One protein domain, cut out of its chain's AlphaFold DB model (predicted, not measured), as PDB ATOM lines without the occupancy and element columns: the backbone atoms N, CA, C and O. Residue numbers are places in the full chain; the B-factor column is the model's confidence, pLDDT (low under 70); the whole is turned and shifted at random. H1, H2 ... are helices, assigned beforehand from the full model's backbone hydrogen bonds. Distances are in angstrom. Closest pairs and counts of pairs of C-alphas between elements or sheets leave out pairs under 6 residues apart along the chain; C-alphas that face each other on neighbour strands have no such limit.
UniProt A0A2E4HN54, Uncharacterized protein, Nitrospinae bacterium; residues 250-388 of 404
ATOM      1  N   ASN A 250      -2.547 -12.626  39.803       93.38
ATOM      2  CA  ASN A 250      -1.202 -12.589  40.374       93.38
ATOM      3  C   ASN A 250      -1.188 -13.189  41.780       93.38
ATOM      4  O   ASN A 250      -0.321 -14.008  42.094       93.38
ATOM      5  N   SER A 251      -2.188 -12.847  42.586       94.81
ATOM      6  CA  SER A 251      -2.397 -13.390  43.925       94.81
ATOM      7  C   SER A 251      -2.573 -14.906  43.878       94.81
ATOM      8  O   SER A 251      -1.919 -15.623  44.629       94.81
ATOM      9  N   TYR A 252      -3.375 -15.424  42.942       96.81
ATOM     10  CA  TYR A 252      -3.546 -16.867  42.741       96.81
ATOM     11  C   TYR A 252      -2.224 -17.583  42.428       96.81
ATOM     12  O   TYR A 252      -1.908 -18.610  43.040       96.81
ATOM     13  N   ILE A 253      -1.424 -17.033  41.510       95.88
ATOM     14  CA  ILE A 253      -0.119 -17.598  41.141       95.88
ATOM     15  C   ILE A 253       0.826 -17.600  42.347       95.88
ATOM     16  O   ILE A 253       1.476 -18.611  42.623       95.88
ATOM     17  N   GLN A 254       0.895 -16.491  43.084       96.94
ATOM     18  CA  GLN A 254       1.747 -16.374  44.267       96.94
ATOM     19  C   GLN A 254       1.319 -17.335  45.378       96.94
ATOM     20  O   GLN A 254       2.164 -18.048  45.918       96.94
ATOM     21  N   ILE A 255       0.022 -17.417  45.681       98.06
ATOM     22  CA  ILE A 255      -0.521 -18.337  46.689       98.06
ATOM     23  C   ILE A 255      -0.212 -19.784  46.311       98.06
ATOM     24  O   ILE A 255       0.254 -20.545  47.153       98.06
ATOM     25  N   THR A 256      -0.382 -20.156  45.042       97.12
ATOM     26  CA  THR A 256      -0.051 -21.506  44.564       97.12
ATOM     27  C   THR A 256       1.425 -21.839  44.796       97.12
ATOM     28  O   THR A 256       1.743 -22.910  45.312       97.12
ATOM     29  N   LYS A 257       2.335 -20.905  44.483       96.75
ATOM     30  CA  LYS A 257       3.777 -21.072  44.735       96.75
ATOM     31  C   LYS A 257       4.087 -21.208  46.227       96.75
ATOM     32  O   LYS A 257       4.864 -22.079  46.606       96.75
ATOM     33  N   MET A 258       3.466 -20.381  47.068       97.25
ATOM     34  CA  MET A 258       3.645 -20.429  48.521       97.25
ATOM     35  C   MET A 258       3.136 -21.744  49.124       97.25
ATOM     36  O   MET A 258       3.815 -22.330  49.960       97.25
ATOM     37  N   LEU A 259       1.988 -22.255  48.666       96.75
ATOM     38  CA  LEU A 259       1.432 -23.531  49.131       96.75
ATOM     39  C   LEU A 259       2.315 -24.730  48.756       96.75
ATOM     40  O   LEU A 259       2.506 -25.630  49.573       96.75
ATOM     41  N   LYS A 260       2.877 -24.728  47.543       94.06
ATOM     42  CA  LYS A 260       3.776 -25.784  47.046       94.06
ATOM     43  C   LYS A 260       5.194 -25.708  47.626       94.06
ATOM     44  O   LYS A 260       5.958 -26.651  47.457       94.06
ATOM     45  N   SER A 261       5.554 -24.609  48.289       93.06
ATOM     46  CA  SER A 261       6.859 -24.446  48.932       93.06
ATOM     47  C   SER A 261       7.061 -25.480  50.044       93.06
ATOM     48  O   SER A 261       6.105 -25.853  50.726       93.06
ATOM     49  N   ASP A 262       8.300 -25.921  50.257       89.56
ATOM     50  CA  ASP A 262       8.684 -26.736  51.420       89.56
ATOM     51  C   ASP A 262       8.769 -25.916  52.720       89.56
ATOM     52  O   ASP A 262       8.850 -26.484  53.807       89.56
ATOM     53  N   ASP A 263       8.726 -24.587  52.616       92.94
ATOM     54  CA  ASP A 263       8.725 -23.672  53.753       92.94
ATOM     55  C   ASP A 263       7.319 -23.570  54.374       92.94
ATOM     56  O   ASP A 263       6.360 -23.122  53.735       92.94
ATOM     57  N   GLU A 264       7.191 -23.989  55.637       93.38
ATOM     58  CA  GLU A 264       5.929 -23.920  56.379       93.38
ATOM     59  C   GLU A 264       5.430 -22.484  56.564       93.38
ATOM     60  O   GLU A 264       4.215 -22.263  56.548       93.38
ATOM     61  N   ASP A 265       6.322 -21.501  56.684       95.25
ATOM     62  CA  ASP A 265       5.923 -20.107  56.883       95.25
ATOM     63  C   ASP A 265       5.276 -19.545  55.610       95.25
ATOM     64  O   ASP A 265       4.259 -18.852  55.686       95.25
ATOM     65  N   ASN A 266       5.756 -19.948  54.427       96.12
ATOM     66  CA  ASN A 266       5.094 -19.620  53.160       96.12
ATOM     67  C   ASN A 266       3.674 -20.196  53.105       96.12
ATOM     68  O   ASN A 266       2.732 -19.505  52.705       96.12
ATOM     69  N   ARG A 267       3.484 -21.444  53.552       95.25
ATOM     70  CA  ARG A 267       2.146 -22.053  53.616       95.25
ATOM     71  C   ARG A 267       1.255 -21.330  54.623       95.25
ATOM     72  O   ARG A 267       0.077 -21.123  54.343       95.25
ATOM     73  N   ALA A 268       1.793 -20.918  55.770       96.00
ATOM     74  CA  ALA A 268       1.057 -20.137  56.761       96.00
ATOM     75  C   ALA A 268       0.553 -18.811  56.169       96.00
ATOM     76  O   ALA A 268      -0.649 -18.538  56.239       96.00
ATOM     77  N   VAL A 269       1.438 -18.055  55.511       96.94
ATOM     78  CA  VAL A 269       1.119 -16.773  54.861       96.94
ATOM     79  C   VAL A 269       0.065 -16.953  53.769       96.94
ATOM     80  O   VAL A 269      -0.913 -16.207  53.729       96.94
ATOM     81  N   ALA A 270       0.196 -17.976  52.922       97.75
ATOM     82  CA  ALA A 270      -0.796 -18.285  51.895       97.75
ATOM     83  C   ALA A 270      -2.203 -18.492  52.479       97.75
ATOM     84  O   ALA A 270      -3.172 -17.897  52.005       97.75
ATOM     85  N   LEU A 271      -2.317 -19.302  53.535       97.50
ATOM     86  CA  LEU A 271      -3.595 -19.581  54.191       97.50
ATOM     87  C   LEU A 271      -4.170 -18.334  54.881       97.50
ATOM     88  O   LEU A 271      -5.387 -18.151  54.909       97.50
ATOM     89  N   GLU A 272      -3.322 -17.457  55.415       96.19
ATOM     90  CA  GLU A 272      -3.746 -16.184  56.005       96.19
ATOM     91  C   GLU A 272      -4.252 -15.188  54.959       96.19
ATOM     92  O   GLU A 272      -5.295 -14.568  55.179       96.19
ATOM     93  N   ILE A 273      -3.585 -15.083  53.806       97.44
ATOM     94  CA  ILE A 273      -4.056 -14.269  52.677       97.44
ATOM     95  C   ILE A 273      -5.433 -14.764  52.228       97.44
ATOM     96  O   ILE A 273      -6.373 -13.976  52.129       97.44
ATOM     97  N   MET A 274      -5.582 -16.076  52.033       97.44
ATOM     98  CA  MET A 274      -6.862 -16.677  51.650       97.44
ATOM     99  C   MET A 274      -7.967 -16.400  52.679       97.44
ATOM    100  O   MET A 274      -9.094 -16.091  52.307       97.44
ATOM    101  N   ALA A 275      -7.676 -16.513  53.979       95.31
ATOM    102  CA  ALA A 275      -8.678 -16.351  55.037       95.31
ATOM    103  C   ALA A 275      -9.211 -14.915  55.180       95.31
ATOM    104  O   ALA A 275     -10.319 -14.732  55.708       95.31
ATOM    105  N   ASN A 276      -8.432 -13.925  54.742       94.81
ATOM    106  CA  ASN A 276      -8.693 -12.504  54.969       94.81
ATOM    107  C   ASN A 276      -8.980 -11.706  53.689       94.81
ATOM    108  O   ASN A 276      -9.304 -10.525  53.797       94.81
ATOM    109  N   CYS A 277      -8.895 -12.312  52.503       96.19
ATOM    110  CA  CYS A 277      -9.270 -11.653  51.255       96.19
ATOM    111  C   CYS A 277     -10.783 -11.413  51.153       96.19
ATOM    112  O   CYS A 277     -11.591 -12.040  51.856       96.19
ATOM    113  N   GLN A 278     -11.167 -10.532  50.228       94.81
ATOM    114  CA  GLN A 278     -12.571 -10.287  49.917       94.81
ATOM    115  C   GLN A 278     -13.180 -11.528  49.276       94.81
ATOM    116  O   GLN A 278     -12.926 -11.851  48.117       94.81
ATOM    117  N   THR A 279     -13.955 -12.268  50.058       92.00
ATOM    118  CA  THR A 279     -14.237 -13.671  49.751       92.00
ATOM    119  C   THR A 279     -15.101 -13.844  48.502       92.00
ATOM    120  O   THR A 279     -14.861 -14.776  47.737       92.00
ATOM    121  N   ASP A 280     -16.066 -12.951  48.283       88.50
ATOM    122  CA  ASP A 280     -17.026 -13.067  47.181       88.50
ATOM    123  C   ASP A 280     -16.400 -12.699  45.830       88.50
ATOM    124  O   ASP A 280     -16.497 -13.469  44.878       88.50
ATOM    125  N   GLU A 281     -15.654 -11.593  45.751       91.44
ATOM    126  CA  GLU A 281     -14.903 -11.241  44.535       91.44
ATOM    127  C   GLU A 281     -13.750 -12.217  44.255       91.44
ATOM    128  O   GLU A 281     -13.402 -12.476  43.105       91.44
ATOM    129  N   SER A 282     -13.201 -12.842  45.300       95.50
ATOM    130  CA  SER A 282     -12.142 -13.851  45.174       95.50
ATOM    131  C   SER A 282     -12.659 -15.261  44.875       95.50
ATOM    132  O   SER A 282     -11.847 -16.189  44.798       95.50
ATOM    133  N   HIS A 283     -13.978 -15.469  44.752       94.75
ATOM    134  CA  HIS A 283     -14.590 -16.804  44.792       94.75
ATOM    135  C   HIS A 283     -14.001 -17.749  43.751       94.75
ATOM    136  O   HIS A 283     -13.660 -18.885  44.075       94.75
ATOM    137  N   THR A 284     -13.816 -17.282  42.516       95.62
ATOM    138  CA  THR A 284     -13.199 -18.076  41.449       95.62
ATOM    139  C   THR A 284     -11.814 -18.589  41.845       95.62
ATOM    140  O   THR A 284     -11.550 -19.786  41.752       95.62
ATOM    141  N   TYR A 285     -10.928 -17.710  42.313       97.62
ATOM    142  CA  TYR A 285      -9.555 -18.080  42.662       97.62
ATOM    143  C   TYR A 285      -9.497 -18.973  43.899       97.62
ATOM    144  O   TYR A 285      -8.765 -19.961  43.908       97.62
ATOM    145  N   LEU A 286     -10.304 -18.673  44.918       97.50
ATOM    146  CA  LEU A 286     -10.426 -19.509  46.111       97.50
ATOM    147  C   LEU A 286     -10.924 -20.912  45.757       97.50
ATOM    148  O   LEU A 286     -10.339 -21.893  46.208       97.50
ATOM    149  N   ALA A 287     -11.944 -21.024  44.905       96.50
ATOM    150  CA  ALA A 287     -12.463 -22.308  44.445       96.50
ATOM    151  C   ALA A 287     -11.395 -23.137  43.713       96.50
ATOM    152  O   ALA A 287     -11.261 -24.327  43.992       96.50
ATOM    153  N   LEU A 288     -10.591 -22.518  42.840       96.38
ATOM    154  CA  LEU A 288      -9.476 -23.194  42.161       96.38
ATOM    155  C   LEU A 288      -8.386 -23.642  43.148       96.38
ATOM    156  O   LEU A 288      -7.885 -24.760  43.038       96.38
ATOM    157  N   LEU A 289      -8.045 -22.811  44.141       97.12
ATOM    158  CA  LEU A 289      -7.093 -23.177  45.198       97.12
ATOM    159  C   LEU A 289      -7.608 -24.357  46.032       97.12
ATOM    160  O   LEU A 289      -6.861 -25.302  46.276       97.12
ATOM    161  N   PHE A 290      -8.880 -24.350  46.435       96.38
ATOM    162  CA  PHE A 290      -9.491 -25.470  47.161       96.38
ATOM    163  C   PHE A 290      -9.625 -26.734  46.314       96.38
ATOM    164  O   PHE A 290      -9.470 -27.821  46.858       96.38
ATOM    165  N   ALA A 291      -9.863 -26.618  45.010       94.88
ATOM    166  CA  ALA A 291      -9.918 -27.772  44.120       94.88
ATOM    167  C   ALA A 291      -8.530 -28.413  43.940       94.88
ATOM    168  O   ALA A 291      -8.346 -29.605  44.185       94.88
ATOM    169  N   PHE A 292      -7.534 -27.617  43.550       93.62
ATOM    170  CA  PHE A 292      -6.253 -28.144  43.073       93.62
ATOM    171  C   PHE A 292      -5.137 -28.150  44.122       93.62
ATOM    172  O   PHE A 292      -4.214 -28.950  44.012       93.62
ATOM    173  N   GLN A 293      -5.200 -27.287  45.141       93.75
ATOM    174  CA  GLN A 293      -4.126 -27.130  46.135       93.75
ATOM    175  C   GLN A 293      -4.500 -27.651  47.531       93.75
ATOM    176  O   GLN A 293      -3.711 -27.526  48.467       93.75
ATOM    177  N   HIS A 294      -5.679 -28.265  47.691       92.50
ATOM    178  CA  HIS A 294      -6.172 -28.817  48.962       92.50
ATOM    179  C   HIS A 294      -5.143 -29.660  49.720       92.50
ATOM    180  O   HIS A 294      -4.990 -29.523  50.935       92.50
ATOM    181  N   GLU A 295      -4.431 -30.518  48.999       90.38
ATOM    182  CA  GLU A 295      -3.458 -31.446  49.566       90.38
ATOM    183  C   GLU A 295      -2.308 -30.727  50.275       90.38
ATOM    184  O   GLU A 295      -1.888 -31.154  51.349       90.38
ATOM    185  N   TYR A 296      -1.860 -29.588  49.746       92.62
ATOM    186  CA  TYR A 296      -0.827 -28.762  50.374       92.62
ATOM    187  C   TYR A 296      -1.351 -27.994  51.593       92.62
ATOM    188  O   TYR A 296      -0.606 -27.715  52.531       92.62
ATOM    189  N   MET A 297      -2.650 -27.688  51.612       94.44
ATOM    190  CA  MET A 297      -3.292 -26.966  52.709       94.44
ATOM    191  C   MET A 297      -3.594 -27.875  53.908       94.44
ATOM    192  O   MET A 297      -3.364 -27.474  55.050       94.44
ATOM    193  N   ARG A 298      -4.094 -29.099  53.675       91.69
ATOM    194  CA  ARG A 298      -4.686 -29.960  54.722       91.69
ATOM    195  C   ARG A 298      -3.724 -30.427  55.810       91.69
ATOM    196  O   ARG A 298      -4.158 -30.740  56.917       91.69
ATOM    197  N   TYR A 299      -2.437 -30.486  55.488       87.00
ATOM    198  CA  TYR A 299      -1.394 -30.945  56.403       87.00
ATOM    199  C   TYR A 299      -0.761 -29.818  57.219       87.00
ATOM    200  O   TYR A 299      -0.014 -30.089  58.155       87.00
ATOM    201  N   HIS A 300      -1.065 -28.559  56.904       92.75
ATOM    202  CA  HIS A 300      -0.500 -27.425  57.618       92.75
ATOM    203  C   HIS A 300      -1.294 -27.101  58.894       92.75
ATOM    204  O   HIS A 300      -2.520 -27.212  58.933       92.75
ATOM    205  N   LYS A 301      -0.622 -26.622  59.952       90.69
ATOM    206  CA  LYS A 301      -1.260 -26.289  61.245       90.69
ATOM    207  C   LYS A 301      -2.388 -25.250  61.115       90.69
ATOM    208  O   LYS A 301      -3.425 -25.379  61.772       90.69
ATOM    209  N   ASN A 302      -2.240 -24.273  60.210       93.75
ATOM    210  CA  ASN A 302      -3.245 -23.227  59.970       93.75
ATOM    211  C   ASN A 302      -4.524 -23.761  59.293       93.75
ATOM    212  O   ASN A 302      -5.535 -23.065  59.302       93.75
ATOM    213  N   TRP A 303      -4.542 -25.005  58.800       93.19
ATOM    214  CA  TRP A 303      -5.756 -25.665  58.298       93.19
ATOM    215  C   TRP A 303      -6.908 -25.654  59.312       93.19
ATOM    216  O   TRP A 303      -8.083 -25.511  58.962       93.19
ATOM    217  N   ASN A 304      -6.559 -25.805  60.592       91.25
ATOM    218  CA  ASN A 304      -7.505 -25.809  61.703       91.25
ATOM    219  C   ASN A 304      -7.630 -24.444  62.392       91.25
ATOM    220  O   ASN A 304      -8.409 -24.325  63.343       91.25
ATOM    221  N   HIS A 305      -6.905 -23.422  61.924       92.75
ATOM    222  CA  HIS A 305      -7.045 -22.064  62.433       92.75
ATOM    223  C   HIS A 305      -8.466 -21.558  62.173       92.75
ATOM    224  O   HIS A 305      -9.039 -21.800  61.113       92.75
ATOM    225  N   VAL A 306      -9.047 -20.854  63.144       90.00
ATOM    226  CA  VAL A 306     -10.471 -20.491  63.142       90.00
ATOM    227  C   VAL A 306     -10.885 -19.706  61.889       90.00
ATOM    228  O   VAL A 306     -11.907 -20.035  61.290       90.00
ATOM    229  N   ASN A 307     -10.067 -18.746  61.439       91.31
ATOM    230  CA  ASN A 307     -10.366 -17.931  60.255       91.31
ATOM    231  C   ASN A 307     -10.319 -18.753  58.959       91.31
ATOM    232  O   ASN A 307     -11.235 -18.669  58.140       91.31
ATOM    233  N   PHE A 308      -9.301 -19.605  58.801       94.25
ATOM    234  CA  PHE A 308      -9.182 -20.460  57.620       94.25
ATOM    235  C   PHE A 308     -10.229 -21.577  57.617       94.25
ATOM    236  O   PHE A 308     -10.780 -21.921  56.577       94.25
ATOM    237  N   LYS A 309     -10.578 -22.118  58.787       91.81
ATOM    238  CA  LYS A 309     -11.638 -23.117  58.932       91.81
ATOM    239  C   LYS A 309     -12.997 -22.575  58.487       91.81
ATOM    240  O   LYS A 309     -13.720 -23.298  57.808       91.81
ATOM    241  N   ALA A 310     -13.318 -21.326  58.831       90.06
ATOM    242  CA  ALA A 310     -14.536 -20.664  58.372       90.06
ATOM    243  C   ALA A 310     -14.567 -20.546  56.841       90.06
ATOM    244  O   ALA A 310     -15.542 -20.950  56.213       90.06
ATOM    245  N   LEU A 311     -13.460 -20.088  56.240       93.69
ATOM    246  CA  LEU A 311     -13.307 -20.047  54.785       93.69
ATOM    247  C   LEU A 311     -13.482 -21.441  54.166       93.69
ATOM    248  O   LEU A 311     -14.285 -21.625  53.259       93.69
ATOM    249  N   ARG A 312     -12.780 -22.448  54.691       92.19
ATOM    250  CA  ARG A 312     -12.855 -23.829  54.210       92.19
ATOM    251  C   ARG A 312     -14.277 -24.372  54.222       92.19
ATOM    252  O   ARG A 312     -14.654 -25.067  53.291       92.19
ATOM    253  N   GLN A 313     -15.065 -24.076  55.254       87.81
ATOM    254  CA  GLN A 313     -16.455 -24.527  55.318       87.81
ATOM    255  C   GLN A 313     -17.316 -23.913  54.206       87.81
ATOM    256  O   GLN A 313     -18.180 -24.609  53.682       87.81
ATOM    257  N   LYS A 314     -17.048 -22.664  53.802       87.62
ATOM    258  CA  LYS A 314     -17.705 -22.023  52.649       87.62
ATOM    259  C   LYS A 314     -17.309 -22.666  51.312       87.62
ATOM    260  O   LYS A 314     -18.137 -22.736  50.415       87.62
ATOM    261  N   PHE A 315     -16.083 -23.179  51.194       91.94
ATOM    262  CA  PHE A 315     -15.549 -23.778  49.960       91.94
ATOM    263  C   PHE A 315     -15.457 -25.319  49.989       91.94
ATOM    264  O   PHE A 315     -14.818 -25.914  49.121       91.94
ATOM    265  N   ASP A 316     -16.104 -25.990  50.951       88.88
ATOM    266  CA  ASP A 316     -15.992 -27.446  51.161       88.88
ATOM    267  C   ASP A 316     -16.429 -28.262  49.935       88.88
ATOM    268  O   ASP A 316     -15.857 -29.310  49.642       88.88
ATOM    269  N   GLU A 317     -17.402 -27.761  49.169       88.44
ATOM    270  CA  GLU A 317     -17.882 -28.418  47.949       88.44
ATOM    271  C   GLU A 317     -16.793 -28.580  46.877       88.44
ATOM    272  O   GLU A 317     -16.810 -29.564  46.142       88.44
ATOM    273  N   TYR A 318     -15.799 -27.688  46.838       92.50
ATOM    274  CA  TYR A 318     -14.701 -27.744  45.868       92.50
ATOM    275  C   TYR A 318     -13.631 -28.780  46.230       92.50
ATOM    276  O   TYR A 318     -12.916 -29.253  45.352       92.50
ATOM    277  N   ILE A 319     -13.554 -29.185  47.501       89.12
ATOM    278  CA  ILE A 319     -12.612 -30.207  47.984       89.12
ATOM    279  C   ILE A 319     -13.089 -31.620  47.613       89.12
ATOM    280  O   ILE A 319     -12.284 -32.529  47.414       89.12
ATOM    281  N   ARG A 320     -14.408 -31.828  47.510       71.44
ATOM    282  CA  ARG A 320     -15.027 -33.157  47.334       71.44
ATOM    283  C   ARG A 320     -14.737 -33.811  45.979       71.44
ATOM    284  O   ARG A 320     -14.985 -35.000  45.810       71.44
ATOM    285  N   SER A 321     -14.196 -33.052  45.032       66.44
ATOM    286  CA  SER A 321     -13.802 -33.505  43.699       66.44
ATOM    287  C   SER A 321     -12.349 -34.002  43.680       66.44
ATOM    288  O   SER A 321     -11.521 -33.472  42.954       66.44
ATOM    289  N   SER A 322     -11.986 -34.986  44.505       66.69
ATOM    290  CA  SER A 322     -10.569 -35.325  44.728       66.69
ATOM    291  C   SER A 322      -9.929 -36.254  43.683       66.69
ATOM    292  O   SER A 322      -8.717 -36.455  43.711       66.69
ATOM    293  N   GLU A 323     -10.698 -36.855  42.768       82.12
ATOM    294  CA  GLU A 323     -10.168 -37.795  41.764       82.12
ATOM    295  C   GLU A 323      -9.808 -37.086  40.448       82.12
ATOM    296  O   GLU A 323     -10.472 -37.254  39.423       82.12
ATOM    297  N   TRP A 324      -8.738 -36.290  40.462       88.56
ATOM    298  CA  TRP A 324      -8.301 -35.474  39.315       88.56
ATOM    299  C   TRP A 324      -7.754 -36.264  38.117       88.56
ATOM    300  O   TRP A 324      -7.496 -35.684  37.067       88.56
ATOM    301  N   THR A 325      -7.637 -37.587  38.231       86.75
ATOM    302  CA  THR A 325      -7.331 -38.496  37.113       86.75
ATOM    303  C   THR A 325      -8.575 -38.906  36.320       86.75
ATOM    304  O   THR A 325      -8.479 -39.669  35.360       86.75
ATOM    305  N   ARG A 326      -9.767 -38.422  36.700       86.81
ATOM    306  CA  ARG A 326     -11.038 -38.771  36.056       86.81
ATOM    307  C   ARG A 326     -11.779 -37.531  35.566       86.81
ATOM    308  O   ARG A 326     -11.972 -36.571  36.305       86.81
ATOM    309  N   GLY A 327     -12.275 -37.592  34.328       86.88
ATOM    310  CA  GLY A 327     -12.986 -36.477  33.684       86.88
ATOM    311  C   GLY A 327     -14.219 -35.982  34.451       86.88
ATOM    312  O   GLY A 327     -14.483 -34.784  34.475       86.88
ATOM    313  N   TYR A 328     -14.938 -36.872  35.151       88.38
ATOM    314  CA  TYR A 328     -16.149 -36.487  35.886       88.38
ATOM    315  C   TYR A 328     -15.877 -35.484  37.029       88.38
ATOM    316  O   TYR A 328     -16.775 -34.727  37.397       88.38
ATOM    317  N   SER A 329     -14.659 -35.466  37.585       90.94
ATOM    318  CA  SER A 329     -14.240 -34.514  38.625       90.94
ATOM    319  C   SER A 329     -14.202 -33.085  38.070       90.94
ATOM    320  O   SER A 329     -14.724 -32.148  38.671       90.94
ATOM    321  N   TYR A 330     -13.685 -32.919  36.851       92.25
ATOM    322  CA  TYR A 330     -13.674 -31.634  36.149       92.25
ATOM    323  C   TYR A 330     -15.088 -31.186  35.769       92.25
ATOM    324  O   TYR A 330     -15.437 -30.027  35.992       92.25
ATOM    325  N   ASP A 331     -15.939 -32.106  35.301       91.31
ATOM    326  CA  ASP A 331     -17.362 -31.825  35.058       91.31
ATOM    327  C   ASP A 331     -18.058 -31.300  36.318       91.31
ATOM    328  O   ASP A 331     -18.826 -30.336  36.258       91.31
ATOM    329  N   TYR A 332     -17.811 -31.938  37.465       91.75
ATOM    330  CA  TYR A 332     -18.359 -31.502  38.746       91.75
ATOM    331  C   TYR A 332     -17.860 -30.101  39.117       91.75
ATOM    332  O   TYR A 332     -18.671 -29.250  39.492       91.75
ATOM    333  N   LEU A 333     -16.562 -29.827  38.963       93.69
ATOM    334  CA  LEU A 333     -15.977 -28.515  39.245       93.69
ATOM    335  C   LEU A 333     -16.585 -27.413  38.362       93.69
ATOM    336  O   LEU A 333     -17.016 -26.387  38.889       93.69
ATOM    337  N   VAL A 334     -16.700 -27.635  37.048       92.81
ATOM    338  CA  VAL A 334     -17.309 -26.674  36.106       92.81
ATOM    339  C   VAL A 334     -18.771 -26.408  36.465       92.81
ATOM    340  O   VAL A 334     -19.189 -25.250  36.559       92.81
ATOM    341  N   LYS A 335     -19.550 -27.460  36.741       91.75
ATOM    342  CA  LYS A 335     -20.952 -27.336  37.177       91.75
ATOM    343  C   LYS A 335     -21.075 -26.540  38.475       91.75
ATOM    344  O   LYS A 335     -21.957 -25.692  38.588       91.75
ATOM    345  N   THR A 336     -20.184 -26.790  39.430       91.81
ATOM    346  CA  THR A 336     -20.183 -26.133  40.744       91.81
ATOM    347  C   THR A 336     -19.799 -24.659  40.634       91.81
ATOM    348  O   THR A 336     -20.489 -23.801  41.179       91.81
ATOM    349  N   LEU A 337     -18.757 -24.330  39.864       92.75
ATOM    350  CA  LEU A 337     -18.384 -22.943  39.566       92.75
ATOM    351  C   LEU A 337     -19.508 -22.192  38.851       92.75
ATOM    352  O   LEU A 337     -19.809 -21.062  39.218       92.75
ATOM    353  N   SER A 338     -20.160 -22.820  37.868       90.62
ATOM    354  CA  SER A 338     -21.284 -22.213  37.151       90.62
ATOM    355  C   SER A 338     -22.470 -21.937  38.077       90.62
ATOM    356  O   SER A 338     -23.022 -20.841  38.040       90.62
ATOM    357  N   ARG A 339     -22.827 -22.892  38.950       89.31
ATOM    358  CA  ARG A 339     -23.894 -22.720  39.951       89.31
ATOM    359  C   ARG A 339     -23.635 -21.534  40.881       89.31
ATOM    360  O   ARG A 339     -24.578 -20.847  41.250       89.31
ATOM    361  N   ASN A 340     -22.373 -21.300  41.227       87.44
ATOM    362  CA  ASN A 340     -21.959 -20.234  42.135       87.44
ATOM    363  C   ASN A 340     -21.549 -18.941  41.408       87.44
ATOM    364  O   ASN A 340     -20.908 -18.089  42.011       87.44
ATOM    365  N   ASN A 341     -21.874 -18.797  40.115       88.75
ATOM    366  CA  ASN A 341     -21.521 -17.628  39.301       88.75
ATOM    367  C   ASN A 341     -20.008 -17.292  39.300       88.75
ATOM    368  O   ASN A 341     -19.606 -16.140  39.160       88.75
ATOM    369  N   ALA A 342     -19.160 -18.311  39.454       92.69
ATOM    370  CA  ALA A 342     -17.707 -18.193  39.591       92.69
ATOM    371  C   ALA A 342     -16.940 -18.810  38.406       92.69
ATOM    372  O   ALA A 342     -15.708 -18.886  38.431       92.69
ATOM    373  N   LEU A 343     -17.648 -19.277  37.372       92.75
ATOM    374  CA  LEU A 343     -17.047 -19.834  36.164       92.75
ATOM    375  C   LEU A 343     -16.561 -18.701  35.250       92.75
ATOM    376  O   LEU A 343     -17.357 -18.087  34.547       92.75
ATOM    377  N   THR A 344     -15.258 -18.431  35.252       90.88
ATOM    378  CA  THR A 344     -14.623 -17.417  34.394       90.88
ATOM    379  C   THR A 344     -13.773 -18.064  33.306       90.88
ATOM    380  O   THR A 344     -13.444 -19.252  33.375       90.88
ATOM    381  N   GLU A 345     -13.367 -17.275  32.310       86.56
ATOM    382  CA  GLU A 345     -12.439 -17.735  31.271       86.56
ATOM    383  C   GLU A 345     -11.115 -18.238  31.872       86.56
ATOM    384  O   GLU A 345     -10.603 -19.287  31.484       86.56
ATOM    385  N   TYR A 346     -10.589 -17.537  32.879       87.69
ATOM    386  CA  TYR A 346      -9.363 -17.949  33.559       87.69
ATOM    387  C   TYR A 346      -9.523 -19.300  34.267       87.69
ATOM    388  O   TYR A 346      -8.677 -20.180  34.109       87.69
ATOM    389  N   ALA A 347     -10.628 -19.503  34.996       91.75
ATOM    390  CA  ALA A 347     -10.914 -20.788  35.632       91.75
ATOM    391  C   ALA A 347     -10.999 -21.915  34.606       91.75
ATOM    392  O   ALA A 347     -10.444 -22.989  34.823       91.75
ATOM    393  N   MET A 348     -11.630 -21.647  33.464       89.12
ATOM    394  CA  MET A 348     -11.719 -22.612  32.379       89.12
ATOM    395  C   MET A 348     -10.358 -23.022  31.832       89.12
ATOM    396  O   MET A 348     -10.131 -24.215  31.646       89.12
ATOM    397  N   ARG A 349      -9.440 -22.073  31.633       86.12
ATOM    398  CA  ARG A 349      -8.071 -22.377  31.186       86.12
ATOM    399  C   ARG A 349      -7.337 -23.268  32.187       86.12
ATOM    400  O   ARG A 349      -6.755 -24.273  31.793       86.12
ATOM    401  N   ILE A 350      -7.428 -22.956  33.482       90.31
ATOM    402  CA  ILE A 350      -6.821 -23.772  34.547       90.31
ATOM    403  C   ILE A 350      -7.400 -25.195  34.562       90.31
ATOM    404  O   ILE A 350      -6.651 -26.167  34.639       90.31
ATOM    405  N   ILE A 351      -8.725 -25.322  34.470       91.38
ATOM    406  CA  ILE A 351      -9.433 -26.610  34.491       91.38
ATOM    407  C   ILE A 351      -9.083 -27.444  33.259       91.38
ATOM    408  O   ILE A 351      -8.779 -28.625  33.404       91.38
ATOM    409  N   ALA A 352      -9.109 -26.842  32.067       88.44
ATOM    410  CA  ALA A 352      -8.800 -27.523  30.814       88.44
ATOM    411  C   ALA A 352      -7.356 -28.032  30.802       88.44
ATOM    412  O   ALA A 352      -7.140 -29.211  30.523       88.44
ATOM    413  N   LYS A 353      -6.391 -27.191  31.197       87.62
ATOM    414  CA  LYS A 353      -4.986 -27.593  31.299       87.62
ATOM    415  C   LYS A 353      -4.783 -28.718  32.314       87.62
ATOM    416  O   LYS A 353      -4.194 -29.742  31.987       87.62
ATOM    417  N   SER A 354      -5.359 -28.599  33.511       89.50
ATOM    418  CA  SER A 354      -5.273 -29.671  34.512       89.50
ATOM    419  C   SER A 354      -5.913 -30.975  34.017       89.50
ATOM    420  O   SER A 354      -5.366 -32.050  34.249       89.50
ATOM    421  N   MET A 355      -7.054 -30.912  33.324       89.19
ATOM    422  CA  MET A 355      -7.701 -32.094  32.748       89.19
ATOM    423  C   MET A 355      -6.842 -32.727  31.651       89.19
ATOM    424  O   MET A 355      -6.712 -33.952  31.603       89.19
ATOM    425  N   PHE A 356      -6.245 -31.904  30.792       87.88
ATOM    426  CA  PHE A 356      -5.317 -32.356  29.768       87.88
ATOM    427  C   PHE A 356      -4.139 -33.111  30.396       87.88
ATOM    428  O   PHE A 356      -3.923 -34.277  30.076       87.88
ATOM    429  N   GLU A 357      -3.444 -32.496  31.353       85.62
ATOM    430  CA  GLU A 357      -2.263 -33.073  32.001       85.62
ATOM    431  C   GLU A 357      -2.586 -34.350  32.798       85.62
ATOM    432  O   GLU A 357      -1.944 -35.389  32.617       85.62
ATOM    433  N   GLN A 358      -3.598 -34.293  33.667       88.06
ATOM    434  CA  GLN A 358      -3.870 -35.341  34.660       88.06
ATOM    435  C   GLN A 358      -4.738 -36.484  34.130       88.06
ATOM    436  O   GLN A 358      -4.692 -37.589  34.671       88.06
ATOM    437  N   VAL A 359      -5.549 -36.235  33.098       88.06
ATOM    438  CA  VAL A 359      -6.431 -37.255  32.516       88.06
ATOM    439  C   VAL A 359      -5.885 -37.711  31.178       88.06
ATOM    440  O   VAL A 359      -5.561 -38.884  31.038       88.06
ATOM    441  N   LEU A 360      -5.774 -36.819  30.192       84.31
ATOM    442  CA  LEU A 360      -5.435 -37.226  28.828       84.31
ATOM    443  C   LEU A 360      -3.969 -37.650  28.728       84.31
ATOM    444  O   LEU A 360      -3.687 -38.819  28.463       84.31
ATOM    445  N   SER A 361      -3.036 -36.746  29.005       81.38
ATOM    446  CA  SER A 361      -1.602 -37.000  28.843       81.38
ATOM    447  C   SER A 361      -1.125 -38.148  29.728       81.38
ATOM    448  O   SER A 361      -0.449 -39.056  29.243       81.38
ATOM    449  N   SER A 362      -1.556 -38.180  30.995       80.50
ATOM    450  CA  SER A 362      -1.238 -39.280  31.913       80.50
ATOM    451  C   SER A 362      -1.802 -40.631  31.446       80.50
ATOM    452  O   SER A 362      -1.063 -41.615  31.403       80.50
ATOM    453  N   THR A 363      -3.075 -40.694  31.032       82.19
ATOM    454  CA  THR A 363      -3.709 -41.964  30.622       82.19
ATOM    455  C   THR A 363      -3.144 -42.496  29.307       82.19
ATOM    456  O   THR A 363      -2.984 -43.706  29.157       82.19
ATOM    457  N   PHE A 364      -2.826 -41.615  28.356       79.31
ATOM    458  CA  PHE A 364      -2.261 -42.007  27.061       79.31
ATOM    459  C   PHE A 364      -0.731 -42.154  27.079       79.31
ATOM    460  O   PHE A 364      -0.151 -42.563  26.075       79.31
ATOM    461  N   GLY A 365      -0.069 -41.841  28.199       76.56
ATOM    462  CA  GLY A 365       1.391 -41.873  28.302       76.56
ATOM    463  C   GLY A 365       2.082 -40.854  27.392       76.56
ATOM    464  O   GLY A 365       3.242 -41.045  27.015       76.56
ATOM    465  N   ILE A 366       1.375 -39.784  27.020       78.25
ATOM    466  CA  ILE A 366       1.895 -38.726  26.158       78.25
ATOM    467  C   ILE A 366       2.779 -37.837  27.025       78.25
ATOM    468  O   ILE A 366       2.321 -36.967  27.759       78.25
ATOM    469  N   THR A 367       4.072 -38.137  26.987       71.38
ATOM    470  CA  THR A 367       5.137 -37.366  27.634       71.38
ATOM    471  C   THR A 367       5.939 -36.619  26.570       71.38
ATOM    472  O   THR A 367       5.750 -36.857  25.380       71.38
ATOM    473  N   GLY A 368       6.886 -35.763  26.967       69.06
ATOM    474  CA  GLY A 368       7.730 -35.018  26.017       69.06
ATOM    475  C   GLY A 368       8.539 -35.880  25.030       69.06
ATOM    476  O   GLY A 368       9.058 -35.350  24.057       69.06
ATOM    477  N   ASN A 369       8.617 -37.201  25.245       74.19
ATOM    478  CA  ASN A 369       9.266 -38.165  24.346       74.19
ATOM    479  C   ASN A 369       8.266 -39.046  23.567       74.19
ATOM    480  O   ASN A 369       8.659 -40.053  22.973       74.19
ATOM    481  N   SER A 370       6.973 -38.731  23.619       79.88
ATOM    482  CA  SER A 370       5.928 -39.463  22.901       79.88
ATOM    483  C   SER A 370       6.049 -39.260  21.390       79.88
ATOM    484  O   SER A 370       6.345 -38.168  20.920       79.88
ATOM    485  N   VAL A 371       5.775 -40.314  20.616       83.19
ATOM    486  CA  VAL A 371       5.667 -40.233  19.145       83.19
ATOM    487  C   VAL A 371       4.328 -39.650  18.683       83.19
ATOM    488  O   VAL A 371       4.187 -39.283  17.519       83.19
ATOM    489  N   PHE A 372       3.344 -39.603  19.583       77.62
ATOM    490  CA  PHE A 372       2.041 -38.988  19.363       77.62
ATOM    491  C   PHE A 372       1.966 -37.666  20.119       77.62
ATOM    492  O   PHE A 372       2.328 -37.611  21.295       77.62
ATOM    493  N   GLU A 373       1.449 -36.646  19.446       76.69
ATOM    494  CA  GLU A 373       1.207 -35.316  19.988       76.69
ATOM    495  C   GLU A 373      -0.305 -35.084  20.083       76.69
ATOM    496  O   GLU A 373      -1.055 -35.385  19.150       76.69
ATOM    497  N   ILE A 374      -0.753 -34.580  21.228       73.62
ATOM    498  CA  ILE A 374      -2.099 -34.043  21.422       73.62
ATOM    499  C   ILE A 374      -1.896 -32.665  22.040       73.62
ATOM    500  O   ILE A 374      -1.073 -32.523  22.938       73.62
ATOM    501  N   ASP A 375      -2.619 -31.671  21.545       75.31
ATOM    502  CA  ASP A 375      -2.535 -30.294  22.024       75.31
ATOM    503  C   ASP A 375      -3.707 -29.955  22.959       75.31
ATOM    504  O   ASP A 375      -4.791 -30.529  22.832       75.31
ATOM    505  N   GLU A 376      -3.520 -28.999  23.873       71.00
ATOM    506  CA  GLU A 376      -4.557 -28.561  24.819       71.00
ATOM    507  C   GLU A 376      -5.823 -28.040  24.110       71.00
ATOM    508  O   GLU A 376      -6.928 -28.178  24.645       71.00
ATOM    509  N   SER A 377      -5.702 -27.512  22.884       73.56
ATOM    510  CA  SER A 377      -6.831 -26.993  22.095       73.56
ATOM    511  C   SER A 377      -7.901 -28.031  21.746       73.56
ATOM    512  O   SER A 377      -9.014 -27.653  21.369       73.56
ATOM    513  N   VAL A 378      -7.624 -29.332  21.901       72.75
ATOM    514  CA  VAL A 378      -8.634 -30.384  21.687       72.75
ATOM    515  C   VAL A 378      -9.729 -30.380  22.759       72.75
ATOM    516  O   VAL A 378     -10.816 -30.915  22.526       72.75
ATOM    517  N   LEU A 379      -9.471 -29.789  23.931       77.12
ATOM    518  CA  LEU A 379     -10.442 -29.676  25.013       77.12
ATOM    519  C   LEU A 379     -11.197 -28.351  24.925       77.12
ATOM    520  O   LEU A 379     -10.702 -27.289  25.295       77.12
ATOM    521  N   THR A 380     -12.454 -28.432  24.498       77.25
ATOM    522  CA  THR A 380     -13.379 -27.295  24.479       77.25
ATOM    523  C   THR A 380     -14.644 -27.616  25.265       77.25
ATOM    524  O   THR A 380     -15.101 -28.761  25.323       77.25
ATOM    525  N   LEU A 381     -15.228 -26.595  25.897       77.88
ATOM    526  CA  LEU A 381     -16.559 -26.733  26.478       77.88
ATOM    527  C   LEU A 381     -17.605 -26.858  25.379       77.88
ATOM    528  O   LEU A 381     -17.533 -26.194  24.346       77.88
ATOM    529  N   ARG A 382     -18.652 -27.631  25.666       82.81
ATOM    530  CA  ARG A 382     -19.873 -27.588  24.860       82.81
ATOM    531  C   ARG A 382     -20.449 -26.170  24.877       82.81
ATOM    532  O   ARG A 382     -20.394 -25.488  25.902       82.81
ATOM    533  N   GLU A 383     -21.059 -25.768  23.769       84.00
ATOM    534  CA  GLU A 383     -21.614 -24.423  23.556       84.00
ATOM    535  C   GLU A 383     -22.556 -23.969  24.687       84.00
ATOM    536  O   GLU A 383     -22.468 -22.845  25.181       84.00
ATOM    537  N   GLU A 384     -23.378 -24.890  25.192       85.19
ATOM    538  CA  GLU A 384     -24.284 -24.664  26.324       85.19
ATOM    539  C   GLU A 384     -23.573 -24.208  27.617       85.19
ATOM    540  O   GLU A 384     -24.174 -23.513  28.436       85.19
ATOM    541  N   TRP A 385     -22.300 -24.568  27.812       83.44
ATOM    542  CA  TRP A 385     -21.492 -24.169  28.970       83.44
ATOM    543  C   TRP A 385     -20.681 -22.904  28.709       83.44
ATOM    544  O   TRP A 385     -20.473 -22.139  29.645       83.44
ATOM    545  N   LEU A 386     -20.292 -22.637  27.458       82.62
ATOM    546  CA  LEU A 386     -19.625 -21.383  27.083       82.62
ATOM    547  C   LEU A 386     -20.499 -20.166  27.407       82.62
ATOM    548  O   LEU A 386     -20.000 -19.175  27.928       82.62
ATOM    549  N   SER A 387     -21.813 -20.277  27.191       82.50
ATOM    550  CA  SER A 387     -22.777 -19.220  27.540       82.50
ATOM    551  C   SER A 387     -22.851 -18.893  29.041       82.50
ATOM    552  O   SER A 387     -23.366 -17.842  29.411       82.50
ATOM    553  N   LYS A 388     -22.336 -19.778  29.906       85.25
ATOM    554  CA  LYS A 388     -22.327 -19.626  31.370       85.25
ATOM    555  C   LYS A 388     -20.993 -19.110  31.910       85.25
ATOM    556  O   LYS A 388     -20.838 -19.004  33.125       85.25
TER     557      LYS A 388
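Overview. This is residues 250 to 388 of the 404 residues of an uncharacterized protein of Nitrospinae bacterium (UniProt A0A2E4HN54). H9, the longest helix, and H8 form a slanting helical hairpin that makes one lobe, while H1, H2 and the short helices H4 to H6 make another, with H3 in the middle between the lobes. After H9, residues 365 to 382 fold back past the side of the hairpin away from H3 and end in the small helix H10. The printed part has 139 residues with ten named helices, H1 to H10 in order along the chain, and no named strand; the class is all helix. It is compact, with a radius of gyration of the C-alphas of 15.9 A, and spans 48 by 36 by 25 A.

Along the chain. H9, residues 345 to 364, is 26.7 A long and begins at C-alpha 345 at (-12.439, -17.735, 31.271). H8, residues 327 to 339, and H2, residues 264 to 276, are each 18.6 A long. H1, residues 250 to 260, is 15.6 A long, with C-alpha 250 at (-1.202, -12.589, 40.374). H3 is residues 283 to 292, 14.2 A long, and H6 residues 306 to 314, 12.8 A long. The shorter helices are H4, residues 294 to 298, H5, residues 301 to 304, H7, residues 316 to 319, and H10, residues 383 to 386, where C-alpha 386 is at (-19.625, -21.383, 27.083).

Arrangement. H8 and H9 touch as a hairpin, opposite ways at a shallow tilt of 10 degrees, the closest C-alphas being those of Gly 327 and Val 359, 6.7 A apart. With H3 they form an up and down bundle, each helix running against the one before it. H3, the hub, touches four helices. It only just touches H9, with 3 pairs of C-alphas within 8 A, at residue 347 of H9 alone; the closest C-alphas are those of Thr 284 and Ala 347, 6.8 A apart. H3 touches H7, the C-alphas of Ala 291 and Tyr 318 being closest at 5.1 A. H1 and H2 are a hairpin at a steep tilt of 40 degrees, closest at the C-alphas of Leu 259 and Arg 267, 4.8 A. H2 touches H6 with residues 271 to 276 alone, closest at the C-alphas of Ala 275 and Phe 308, 4.9 A, and H5 at those of Ala 268 and Asn 302, 6.2 A. H4 only just touches H1, with 3 pairs within 8 A, closest at the C-alphas of Leu 259 and Tyr 296, 5.8 A. H10 touches no helix. Every O i to N i+4 pair is within hydrogen-bond range in H1, H2, H3, H4, H6 and H8, and 14 of 16 are in H9; H5, H7 and H10 are too short for such a pair.

Size, cuts and confidence. The C-alphas farthest apart, those of Val 306 and Val 371, are 50.9 A apart. The printed part has no cut. The link from H9 to H10, 18 residues, is long. The mean pLDDT of the printed part is 88.9, and residues 321 to 322 and 368 are under 70.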